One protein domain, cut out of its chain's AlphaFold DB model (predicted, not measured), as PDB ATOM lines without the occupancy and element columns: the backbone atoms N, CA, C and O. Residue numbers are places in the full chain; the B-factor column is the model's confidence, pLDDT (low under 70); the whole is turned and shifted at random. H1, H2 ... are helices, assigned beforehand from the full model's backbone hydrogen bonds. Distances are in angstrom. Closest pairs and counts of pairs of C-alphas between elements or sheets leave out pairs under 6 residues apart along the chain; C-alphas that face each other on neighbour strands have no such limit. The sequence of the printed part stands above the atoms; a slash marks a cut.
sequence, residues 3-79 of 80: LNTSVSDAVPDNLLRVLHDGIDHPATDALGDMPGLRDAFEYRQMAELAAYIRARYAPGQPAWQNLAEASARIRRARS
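This is residues 3 to 79 of the 80 residues of an uncharacterized protein of Burkholderia sp. FL-7-2-10-S1-D7 (UniProt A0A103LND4). The longest helix, H3, stands like a post, and three shorter helices cross it one after another on one side: H1 at its last residues, H2 between, and H4 nearer its beginning. Between H2 and H3 the chain swings out and folds back as a long loop, residues 22 to 42, and its far part around Asp 29 makes one end of the longest distance in the domain. The printed part has 77 residues with four named helices in the order H1, H2, H3, H4 and no named strand; the class is all helix, and the helix packing is mostly crossed. The whole is compact, with a radius of gyration of the C-alphas of 12.1 A, and spans 33 by 29 by 17 A.

Begin at H1, residues 3 to 8, which touches H2, residues 13 to 21, at their closest C-alphas, Ser 6 and Leu 15, 5.3 A apart. The two form a helical hairpin, opposite ways at a tilt of 36 degrees, only just steep. H3, residues 43 to 57, touches H1 with residues 53 to 57 alone, about perpendicular at 86 degrees; look at Val 7 and Arg 54, their closest C-alphas, 5.6 A apart. H3 touches H2 with residues 46 to 50 alone, opposite ways at a steep tilt of 58 degrees, and the closest C-alphas, Leu 16 and Ala 50, are 6.6 A apart. H4, residues 67 to 77, touches H3 opposite ways at a steep tilt of 57 degrees, the closest C-alphas, Ala 47 and Leu 67, being 5.1 A apart. H4 also touches H2, the same way at a steep tilt of 57 degrees, and the closest C-alphas, Leu 16 and Ser 71, are 6.2 A apart. H1 and H4 are apart. Every O i to N i+4 pair is within hydrogen-bond range in H1, H2, H3 and H4.

Find C-alpha 3 at (134.466, 150.883, 116.373); from there H1 runs to Ser 8. H2 begins at Asp 13 and is 11.5 A long from first to last C-alpha. Find C-alpha 43 at (116.378, 148.334, 110.170), where H3 begins, and follow it 20.9 A to Tyr 57. H4 runs 15.2 A from Leu 67 to C-alpha 77 at (116.874, 160.752, 110.052).

The C-alphas farthest apart are those of Asp 29 and Asn 66, 34.3 A. The printed part has no cut. The link from H2 to H3, 21 residues, is long, and in it residues 22 to 23 pair antiparallel with residues 34 to 35. The mean pLDDT of the printed part is 81.5, and residues 3 to 4, 24 to 35 and 78 to 79 are under 70.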
ATOM      1  N   LEU A   3     135.460 151.941 116.127       57.72
ATOM      2  CA  LEU A   3     134.466 150.883 116.373       57.72
ATOM      3  C   LEU A   3     134.459 150.404 117.830       57.72
ATOM      4  O   LEU A   3     133.397 150.187 118.399       57.72
ATOM      5  N   ASN A   4     135.631 150.281 118.462       62.72
ATOM      6  CA  ASN A   4     135.735 149.741 119.825       62.72
ATOM      7  C   ASN A   4     135.025 150.639 120.862       62.72
ATOM      8  O   ASN A   4     134.294 150.150 121.724       62.72
ATOM      9  N   THR A   5     135.159 151.960 120.715       70.50
ATOM     10  CA  THR A   5     134.476 152.934 121.576       70.50
ATOM     11  C   THR A   5     132.965 152.938 121.345       70.50
ATOM     12  O   THR A   5     132.213 152.874 122.310       70.50
ATOM     13  N   SER A   6     132.515 152.913 120.083       79.00
ATOM     14  CA  SER A   6     131.086 152.921 119.728       79.00
ATOM     15  C   SER A   6     130.330 151.681 120.221       79.00
ATOM     16  O   SER A   6     129.155 151.766 120.564       79.00
ATOM     17  N   VAL A   7     130.984 150.516 120.271       83.44
ATOM     18  CA  VAL A   7     130.367 149.266 120.754       83.44
ATOM     19  C   VAL A   7     130.241 149.236 122.281       83.44
ATOM     20  O   VAL A   7     129.291 148.657 122.816       83.44
ATOM     21  N   SER A   8     131.180 149.877 122.978       83.62
ATOM     22  CA  SER A   8     131.190 149.979 124.442       83.62
ATOM     23  C   SER A   8     130.282 151.092 124.974       83.62
ATOM     24  O   SER A   8     130.080 151.188 126.182       83.62
ATOM     25  N   ASP A   9     129.735 151.921 124.085       85.81
ATOM     26  CA  ASP A   9     128.967 153.110 124.431       85.81
ATOM     27  C   ASP A   9     127.628 152.767 125.113       85.81
ATOM     28  O   ASP A   9     127.059 151.677 124.942       85.81
ATOM     29  N   ALA A  10     127.103 153.700 125.910       83.00
ATOM     30  CA  ALA A  10     125.848 153.493 126.635       83.00
ATOM     31  C   ALA A  10     124.638 153.473 125.688       83.00
ATOM     32  O   ALA A  10     123.669 152.752 125.930       83.00
ATOM     33  N   VAL A  11     124.718 154.221 124.585       86.69
ATOM     34  CA  VAL A  11     123.666 154.343 123.571       86.69
ATOM     35  C   VAL A  11     124.052 153.621 122.275       86.69
ATOM     36  O   VAL A  11     125.210 153.679 121.866       86.69
ATOM     37  N   PRO A  12     123.101 152.961 121.588       90.88
ATOM     38  CA  PRO A  12     123.395 152.194 120.376       90.88
ATOM     39  C   PRO A  12     123.595 153.065 119.130       90.88
ATOM     40  O   PRO A  12     124.035 152.571 118.091       90.88
ATOM     41  N   ASP A  13     123.238 154.348 119.207       89.94
ATOM     42  CA  ASP A  13     123.104 155.236 118.057       89.94
ATOM     43  C   ASP A  13     124.393 155.392 117.246       89.94
ATOM     44  O   ASP A  13     124.333 155.438 116.021       89.94
ATOM     45  N   ASN A  14     125.555 155.433 117.904       86.94
ATOM     46  CA  ASN A  14     126.840 155.570 117.217       86.94
ATOM     47  C   ASN A  14     127.162 154.340 116.362       86.94
ATOM     48  O   ASN A  14     127.470 154.483 115.180       86.94
ATOM     49  N   LEU A  15     127.028 153.133 116.924       89.06
ATOM     50  CA  LEU A  15     127.250 151.901 116.167       89.06
ATOM     51  C   LEU A  15     126.225 151.754 115.039       89.06
ATOM     52  O   LEU A  15     126.599 151.448 113.913       89.06
ATOM     53  N   LEU A  16     124.942 151.992 115.326       90.62
ATOM     54  CA  LEU A  16     123.887 151.903 114.319       90.62
ATOM     55  C   LEU A  16     124.124 152.887 113.170       90.62
ATOM     56  O   LEU A  16     123.968 152.498 112.018       90.62
ATOM     57  N   ARG A  17     124.549 154.123 113.452       88.50
ATOM     58  CA  ARG A  17     124.897 155.095 112.410       88.50
ATOM     59  C   ARG A  17     126.031 154.581 111.536       88.50
ATOM     60  O   ARG A  17     125.881 154.579 110.329       88.50
ATOM     61  N   VAL A  18     127.102 154.049 112.124       86.69
ATOM     62  CA  VAL A  18     128.211 153.460 111.354       86.69
ATOM     63  C   VAL A  18     127.755 152.268 110.502       86.69
ATOM     64  O   VAL A  18     128.197 152.124 109.369       86.69
ATOM     65  N   LEU A  19     126.857 151.420 111.008       87.50
ATOM     66  CA  LEU A  19     126.318 150.291 110.239       87.50
ATOM     67  C   LEU A  19     125.427 150.748 109.074       87.50
ATOM     68  O   LEU A  19     125.524 150.206 107.976       87.50
ATOM     69  N   HIS A  20     124.559 151.734 109.303       87.06
ATOM     70  CA  HIS A  20     123.671 152.275 108.270       87.06
ATOM     71  C   HIS A  20     124.446 153.075 107.230       87.06
ATOM     72  O   HIS A  20     124.301 152.842 106.033       87.06
ATOM     73  N   ASP A  21     125.266 154.004 107.696       83.44
ATOM     74  CA  ASP A  21     125.840 155.065 106.885       83.44
ATOM     75  C   ASP A  21     127.247 154.751 106.397       83.44
ATOM     76  O   ASP A  21     127.697 155.366 105.435       83.44
ATOM     77  N   GLY A  22     127.905 153.772 107.011       78.50
ATOM     78  CA  GLY A  22     129.301 153.486 106.751       78.50
ATOM     79  C   GLY A  22     130.217 154.449 107.498       78.50
ATOM     80  O   GLY A  22     129.823 155.128 108.451       78.50
ATOM     81  N   ILE A  23     131.472 154.494 107.068       71.00
ATOM     82  CA  ILE A  23     132.467 155.443 107.567       71.00
ATOM     83  C   ILE A  23     132.884 156.313 106.380       71.00
ATOM     84  O   ILE A  23     133.796 155.950 105.652       71.00
ATOM     85  N   ASP A  24     132.207 157.452 106.200       55.56
ATOM     86  CA  ASP A  24     132.501 158.433 105.136       55.56
ATOM     87  C   ASP A  24     133.837 159.182 105.360       55.56
ATOM     88  O   ASP A  24     134.385 159.787 104.442       55.56
ATOM     89  N   HIS A  25     134.366 159.181 106.590       52.38
ATOM     90  CA  HIS A  25     135.648 159.814 106.912       52.38
ATOM     91  C   HIS A  25     136.460 158.916 107.852       52.38
ATOM     92  O   HIS A  25     136.308 158.989 109.080       52.38
ATOM     93  N   PRO A  26     137.284 158.002 107.315       54.22
ATOM     94  CA  PRO A  26     138.159 157.209 108.155       54.22
ATOM     95  C   PRO A  26     139.135 158.135 108.890       54.22
ATOM     96  O   PRO A  26     139.725 159.039 108.313       54.22
ATOM     97  N   ALA A  27     139.341 157.901 110.190       54.78
ATOM     98  CA  ALA A  27     140.280 158.694 110.995       54.78
ATOM     99  C   ALA A  27     141.752 158.569 110.529       54.78
ATOM    100  O   ALA A  27     142.622 159.258 111.053       54.78
ATOM    101  N   THR A  28     142.027 157.654 109.598       50.75
ATOM    102  CA  THR A  28     143.328 157.386 108.982       50.75
ATOM    103  C   THR A  28     143.096 156.747 107.615       50.75
ATOM    104  O   THR A  28     142.341 155.778 107.556       50.75
ATOM    105  N   ASP A  29     143.821 157.172 106.579       56.00
ATOM    106  CA  ASP A  29     143.734 156.636 105.201       56.00
ATOM    107  C   ASP A  29     143.938 155.108 105.084       56.00
ATOM    108  O   ASP A  29     143.602 154.499 104.075       56.00
ATOM    109  N   ALA A  30     144.480 154.459 106.121       56.25
ATOM    110  CA  ALA A  30     144.658 153.005 106.189       56.25
ATOM    111  C   ALA A  30     143.373 152.219 106.532       56.25
ATOM    112  O   ALA A  30     143.355 150.991 106.442       56.25
ATOM    113  N   LEU A  31     142.311 152.899 106.970       55.94
ATOM    114  CA  LEU A  31     140.995 152.308 107.198       55.94
ATOM    115  C   LEU A  31     140.190 152.538 105.920       55.94
ATOM    116  O   LEU A  31     139.646 153.617 105.740       55.94
ATOM    117  N   GLY A  32     140.181 151.559 105.015       55.75
ATOM    118  CA  GLY A  32     139.441 151.667 103.756       55.75
ATOM    119  C   GLY A  32     137.960 152.013 103.953       55.75
ATOM    120  O   GLY A  32     137.399 151.810 105.033       55.75
ATOM    121  N   ASP A  33     137.335 152.518 102.890       56.81
ATOM    122  CA  ASP A  33     135.933 152.932 102.903       56.81
ATOM    123  C   ASP A  33     135.023 151.766 103.302       56.81
ATOM    124  O   ASP A  33     135.031 150.696 102.684       56.81
ATOM    125  N   MET A  34     134.226 151.966 104.351       64.06
ATOM    126  CA  MET A  34     133.190 151.015 104.739       64.06
ATOM    127  C   MET A  34     131.869 151.534 104.169       64.06
ATOM    128  O   MET A  34     131.343 152.502 104.722       64.06
ATOM    129  N   PRO A  35     131.334 150.961 103.072       68.06
ATOM    130  CA  PRO A  35     130.058 151.402 102.529       68.06
ATOM    131  C   PRO A  35     128.946 151.129 103.543       68.06
ATOM    132  O   PRO A  35     128.918 150.080 104.194       68.06
ATOM    133  N   GLY A  36     128.025 152.082 103.671       77.81
ATOM    134  CA  GLY A  36     126.842 151.915 104.500       77.81
ATOM    135  C   GLY A  36     125.996 150.734 104.038       77.81
ATOM    136  O   GLY A  36     125.779 150.524 102.846       77.81
ATOM    137  N   LEU A  37     125.495 149.948 104.989       81.50
ATOM    138  CA  LEU A  37     124.691 148.763 104.700       81.50
ATOM    139  C   LEU A  37     123.188 149.095 104.576       81.50
ATOM    140  O   LEU A  37     122.375 148.187 104.394       81.50
ATOM    141  N   ARG A  38     122.800 150.378 104.685       80.31
ATOM    142  CA  ARG A  38     121.401 150.850 104.734       80.31
ATOM    143  C   ARG A  38     120.525 150.368 103.575       80.31
ATOM    144  O   ARG A  38     119.333 150.157 103.787       80.31
ATOM    145  N   ASP A  39     121.093 150.201 102.385       80.75
ATOM    146  CA  ASP A  39     120.346 149.764 101.196       80.75
ATOM    147  C   ASP A  39     120.332 148.236 101.027       80.75
ATOM    148  O   ASP A  39     119.517 147.698 100.282       80.75
ATOM    149  N   ALA A  40     121.207 147.525 101.746       84.00
ATOM    150  CA  ALA A  40     121.316 146.069 101.702       84.00
ATOM    151  C   ALA A  40     120.529 145.366 102.822       84.00
ATOM    152  O   ALA A  40     120.182 144.195 102.674       84.00
ATOM    153  N   PHE A  41     120.245 146.053 103.935       85.69
ATOM    154  CA  PHE A  41     119.560 145.460 105.084       85.69
ATOM    155  C   PHE A  41     118.454 146.346 105.649       85.69
ATOM    156  O   PHE A  41     118.543 147.572 105.719       85.69
ATOM    157  N   GLU A  42     117.425 145.687 106.169       88.06
ATOM    158  CA  GLU A  42     116.338 146.330 106.889       88.06
ATOM    159  C   GLU A  42     116.762 146.778 108.295       88.06
ATOM    160  O   GLU A  42     117.658 146.217 108.930       88.06
ATOM    161  N   TYR A  43     116.047 147.759 108.855       88.94
ATOM    162  CA  TYR A  43     116.378 148.334 110.170       88.94
ATOM    163  C   TYR A  43     116.373 147.287 111.301       88.94
ATOM    164  O   TYR A  43     117.125 147.416 112.269       88.94
ATOM    165  N   ARG A  44     115.557 146.233 111.171       91.69
ATOM    166  CA  ARG A  44     115.512 145.103 112.111       91.69
ATOM    167  C   ARG A  44     116.775 144.247 112.040       91.69
ATOM    168  O   ARG A  44     117.321 143.902 113.078       91.69
ATOM    169  N   GLN A  45     117.266 143.967 110.835       92.69
ATOM    170  CA  GLN A  45     118.495 143.195 110.635       92.69
ATOM    171  C   GLN A  45     119.711 143.965 111.162       92.69
ATOM    172  O   GLN A  45     120.574 143.388 111.817       92.69
ATOM    173  N   MET A  46     119.729 145.289 110.983       92.00
ATOM    174  CA  MET A  46     120.752 146.154 111.583       92.00
ATOM    175  C   MET A  46     120.741 146.112 113.113       92.00
ATOM    176  O   MET A  46     121.797 146.109 113.741       92.00
ATOM    177  N   ALA A  47     119.555 146.066 113.723       93.69
ATOM    178  CA  ALA A  47     119.416 145.959 115.171       93.69
ATOM    179  C   ALA A  47     119.967 144.627 115.705       93.69
ATOM    180  O   ALA A  47     120.667 144.617 116.717       93.69
ATOM    181  N   GLU A  48     119.703 143.519 115.010       93.50
ATOM    182  CA  GLU A  48     120.259 142.207 115.361       93.50
ATOM    183  C   GLU A  48     121.783 142.173 115.201       93.50
ATOM    184  O   GLU A  48     122.489 141.700 116.095       93.50
ATOM    185  N   LEU A  49     122.306 142.750 114.116       92.06
ATOM    186  CA  LEU A  49     123.746 142.863 113.897       92.06
ATOM    187  C   LEU A  49     124.423 143.695 114.997       92.06
ATOM    188  O   LEU A  49     125.445 143.282 115.544       92.06
ATOM    189  N   ALA A  50     123.836 144.832 115.378       91.75
ATOM    190  CA  ALA A  50     124.342 145.663 116.467       91.75
ATOM    191  C   ALA A  50     124.345 144.918 117.814       91.75
ATOM    192  O   ALA A  50     125.322 145.003 118.564       91.75
ATOM    193  N   ALA A  51     123.288 144.153 118.109       93.12
ATOM    194  CA  ALA A  51     123.212 143.325 119.310       93.12
ATOM    195  C   ALA A  51     124.309 142.250 119.331       93.12
ATOM    196  O   ALA A  51     124.994 142.083 120.343       93.12
ATOM    197  N   TYR A  52     124.520 141.567 118.202       92.25
ATOM    198  CA  TYR A  52     125.568 140.561 118.052       92.25
ATOM    199  C   TYR A  52     126.966 141.152 118.269       92.25
ATOM    200  O   TYR A  52     127.759 140.616 119.047       92.25
ATOM    201  N   ILE A  53     127.260 142.291 117.634       90.81
ATOM    202  CA  ILE A  53     128.546 142.982 117.772       90.81
ATOM    203  C   ILE A  53     128.785 143.367 119.238       90.81
ATOM    204  O   ILE A  53     129.859 143.098 119.774       90.81
ATOM    205  N   ARG A  54     127.790 143.933 119.930       91.31
ATOM    206  CA  ARG A  54     127.935 144.275 121.352       91.31
ATOM    207  C   ARG A  54     128.197 143.056 122.221       91.31
ATOM    208  O   ARG A  54     129.139 143.080 123.007       91.31
ATOM    209  N   ALA A  55     127.435 141.982 122.043       90.88
ATOM    210  CA  ALA A  55     127.651 140.747 122.791       90.88
ATOM    211  C   ALA A  55     129.063 140.178 122.568       90.88
ATOM    212  O   ALA A  55     129.678 139.647 123.493       90.88
ATOM    213  N   ARG A  56     129.604 140.314 121.351       90.38
ATOM    214  CA  ARG A  56     130.911 139.764 120.981       90.38
ATOM    215  C   ARG A  56     132.099 140.613 121.432       90.38
ATOM    216  O   ARG A  56     133.120 140.039 121.817       90.38
ATOM    217  N   TYR A  57     131.987 141.937 121.327       86.94
ATOM    218  CA  TYR A  57     133.102 142.878 121.494       86.94
ATOM    219  C   TYR A  57     133.004 143.739 122.761       86.94
ATOM    220  O   TYR A  57     134.018 144.285 123.187       86.94
ATOM    221  N   ALA A  58     131.834 143.818 123.397       87.62
ATOM    222  CA  ALA A  58     131.632 144.447 124.701       87.62
ATOM    223  C   ALA A  58     130.801 143.543 125.640       87.62
ATOM    224  O   ALA A  58     129.766 143.971 126.154       87.62
ATOM    225  N   PRO A  59     131.248 142.301 125.919       85.94
ATOM    226  CA  PRO A  59     130.500 141.355 126.754       85.94
ATOM    227  C   PRO A  59     130.294 141.838 128.200       85.94
ATOM    228  O   PRO A  59     129.409 141.346 128.890       85.94
ATOM    229  N   GLY A  60     131.105 142.795 128.669       87.88
ATOM    230  CA  GLY A  60     130.973 143.404 129.997       87.88
ATOM    231  C   GLY A  60     129.919 144.511 130.088       87.88
ATOM    232  O   GLY A  60     129.725 145.068 131.164       87.88
ATOM    233  N   GLN A  61     129.260 144.861 128.981       87.44
ATOM    234  CA  GLN A  61     128.243 145.905 128.937       87.44
ATOM    235  C   GLN A  61     126.837 145.294 128.822       87.44
ATOM    236  O   GLN A  61     126.653 144.294 128.124       87.44
ATOM    237  N   PRO A  62     125.812 145.893 129.458       90.00
ATOM    238  CA  PRO A  62     124.445 145.393 129.363       90.00
ATOM    239  C   PRO A  62     123.922 145.507 127.929       90.00
ATOM    240  O   PRO A  62     124.270 146.447 127.212       90.00
ATOM    241  N   ALA A  63     123.058 144.581 127.513       89.25
ATOM    242  CA  ALA A  63     122.415 144.647 126.203       89.25
ATOM    243  C   ALA A  63     121.610 145.949 126.043       89.25
ATOM    244  O   ALA A  63     120.920 146.387 126.967       89.25
ATOM    245  N   TRP A  64     121.690 146.560 124.860       92.44
ATOM    246  CA  TRP A  64     120.870 147.725 124.540       92.44
ATOM    247  C   TRP A  64     119.404 147.329 124.363       92.44
ATOM    248  O   TRP A  64     119.091 146.292 123.779       92.44
ATOM    249  N   GLN A  65     118.511 148.197 124.829       92.06
ATOM    250  CA  GLN A  65     117.066 148.036 124.688       92.06
ATOM    251  C   GLN A  65     116.559 148.792 123.457       92.06
ATOM    252  O   GLN A  65     117.177 149.762 123.016       92.06
ATOM    253  N   ASN A  66     115.421 148.360 122.908       91.94
ATOM    254  CA  ASN A  66     114.719 149.041 121.808       91.94
ATOM    255  C   ASN A  66     115.585 149.292 120.554       91.94
ATOM    256  O   ASN A  66     115.383 150.263 119.823       91.94
ATOM    257  N   LEU A  67     116.540 148.399 120.268       92.62
ATOM    258  CA  LEU A  67     117.474 148.546 119.144       92.62
ATOM    259  C   LEU A  67     116.775 148.707 117.789       92.62
ATOM    260  O   LEU A  67     117.216 149.502 116.961       92.62
ATOM    261  N   ALA A  68     115.672 147.989 117.562       92.62
ATOM    262  CA  ALA A  68     114.904 148.101 116.324       92.62
ATOM    263  C   ALA A  68     114.309 149.505 116.137       92.62
ATOM    264  O   ALA A  68     114.342 150.044 115.032       92.62
ATOM    265  N   GLU A  69     113.813 150.120 117.211       93.56
ATOM    266  CA  GLU A  69     113.267 151.478 117.182       93.56
ATOM    267  C   GLU A  69     114.372 152.515 116.947       93.56
ATOM    268  O   GLU A  69     114.234 153.387 116.089       93.56
ATOM    269  N   ALA A  70     115.506 152.376 117.642       92.94
ATOM    270  CA  ALA A  70     116.672 153.232 117.438       92.94
ATOM    271  C   ALA A  70     117.197 153.150 115.994       92.94
ATOM    272  O   ALA A  70     117.446 154.171 115.354       92.94
ATOM    273  N   SER A  71     117.282 151.937 115.448       92.62
ATOM    274  CA  SER A  71     117.689 151.688 114.066       92.62
ATOM    275  C   SER A  71     116.708 152.298 113.057       92.62
ATOM    276  O   SER A  71     117.124 152.946 112.096       92.62
ATOM    277  N   ALA A  72     115.398 152.167 113.294       92.25
ATOM    278  CA  ALA A  72     114.376 152.782 112.449       92.25
ATOM    279  C   ALA A  72     114.461 154.317 112.466       92.25
ATOM    280  O   ALA A  72     114.345 154.951 111.415       92.25
ATOM    281  N   ARG A  73     114.697 154.919 113.642       91.50
ATOM    282  CA  ARG A  73     114.898 156.367 113.796       91.50
ATOM    283  C   ARG A  73     116.089 156.851 112.973       91.50
ATOM    284  O   ARG A  73     115.944 157.817 112.232       91.50
ATOM    285  N   ILE A  74     117.230 156.168 113.063       89.69
ATOM    286  CA  ILE A  74     118.451 156.526 112.324       89.69
ATOM    287  C   ILE A  74     118.225 156.447 110.815       89.69
ATOM    288  O   ILE A  74     118.535 157.397 110.099       89.69
ATOM    289  N   ARG A  75     117.586 155.373 110.336       86.62
ATOM    290  CA  ARG A  75     117.276 155.222 108.908       86.62
ATOM    291  C   ARG A  75     116.402 156.360 108.370       86.62
ATOM    292  O   ARG A  75     116.645 156.821 107.259       86.62
ATOM    293  N   ARG A  76     115.422 156.827 109.156       87.06
ATOM    294  CA  ARG A  76     114.546 157.961 108.800       87.06
ATOM    295  C   ARG A  76     115.248 159.318 108.890       87.06
ATOM    296  O   ARG A  76     114.937 160.212 108.111       87.06
ATOM    297  N   ALA A  77     116.181 159.484 109.827       82.38
ATOM    298  CA  ALA A  77     116.874 160.752 110.052       82.38
ATOM    299  C   ALA A  77     117.736 161.190 108.853       82.38
ATOM    300  O   ALA A  77     117.869 162.384 108.618       82.38
ATOM    301  N   ARG A  78     118.261 160.241 108.062       68.12
ATOM    302  CA  ARG A  78     119.012 160.499 106.814       68.12
ATOM    303  C   ARG A  78     118.135 160.384 105.554       68.12
ATOM    304  O   ARG A  78     118.643 160.152 104.463       68.12
ATOM    305  N   SER A  79     116.807 160.425 105.674       57.94
ATOM    306  CA  SER A  79     115.902 160.474 104.508       57.94
ATOM    307  C   SER A  79     115.622 161.907 104.016       57.94
ATOM    308  O   SER A  79     114.715 162.078 103.210       57.94
TER     309      SER A  79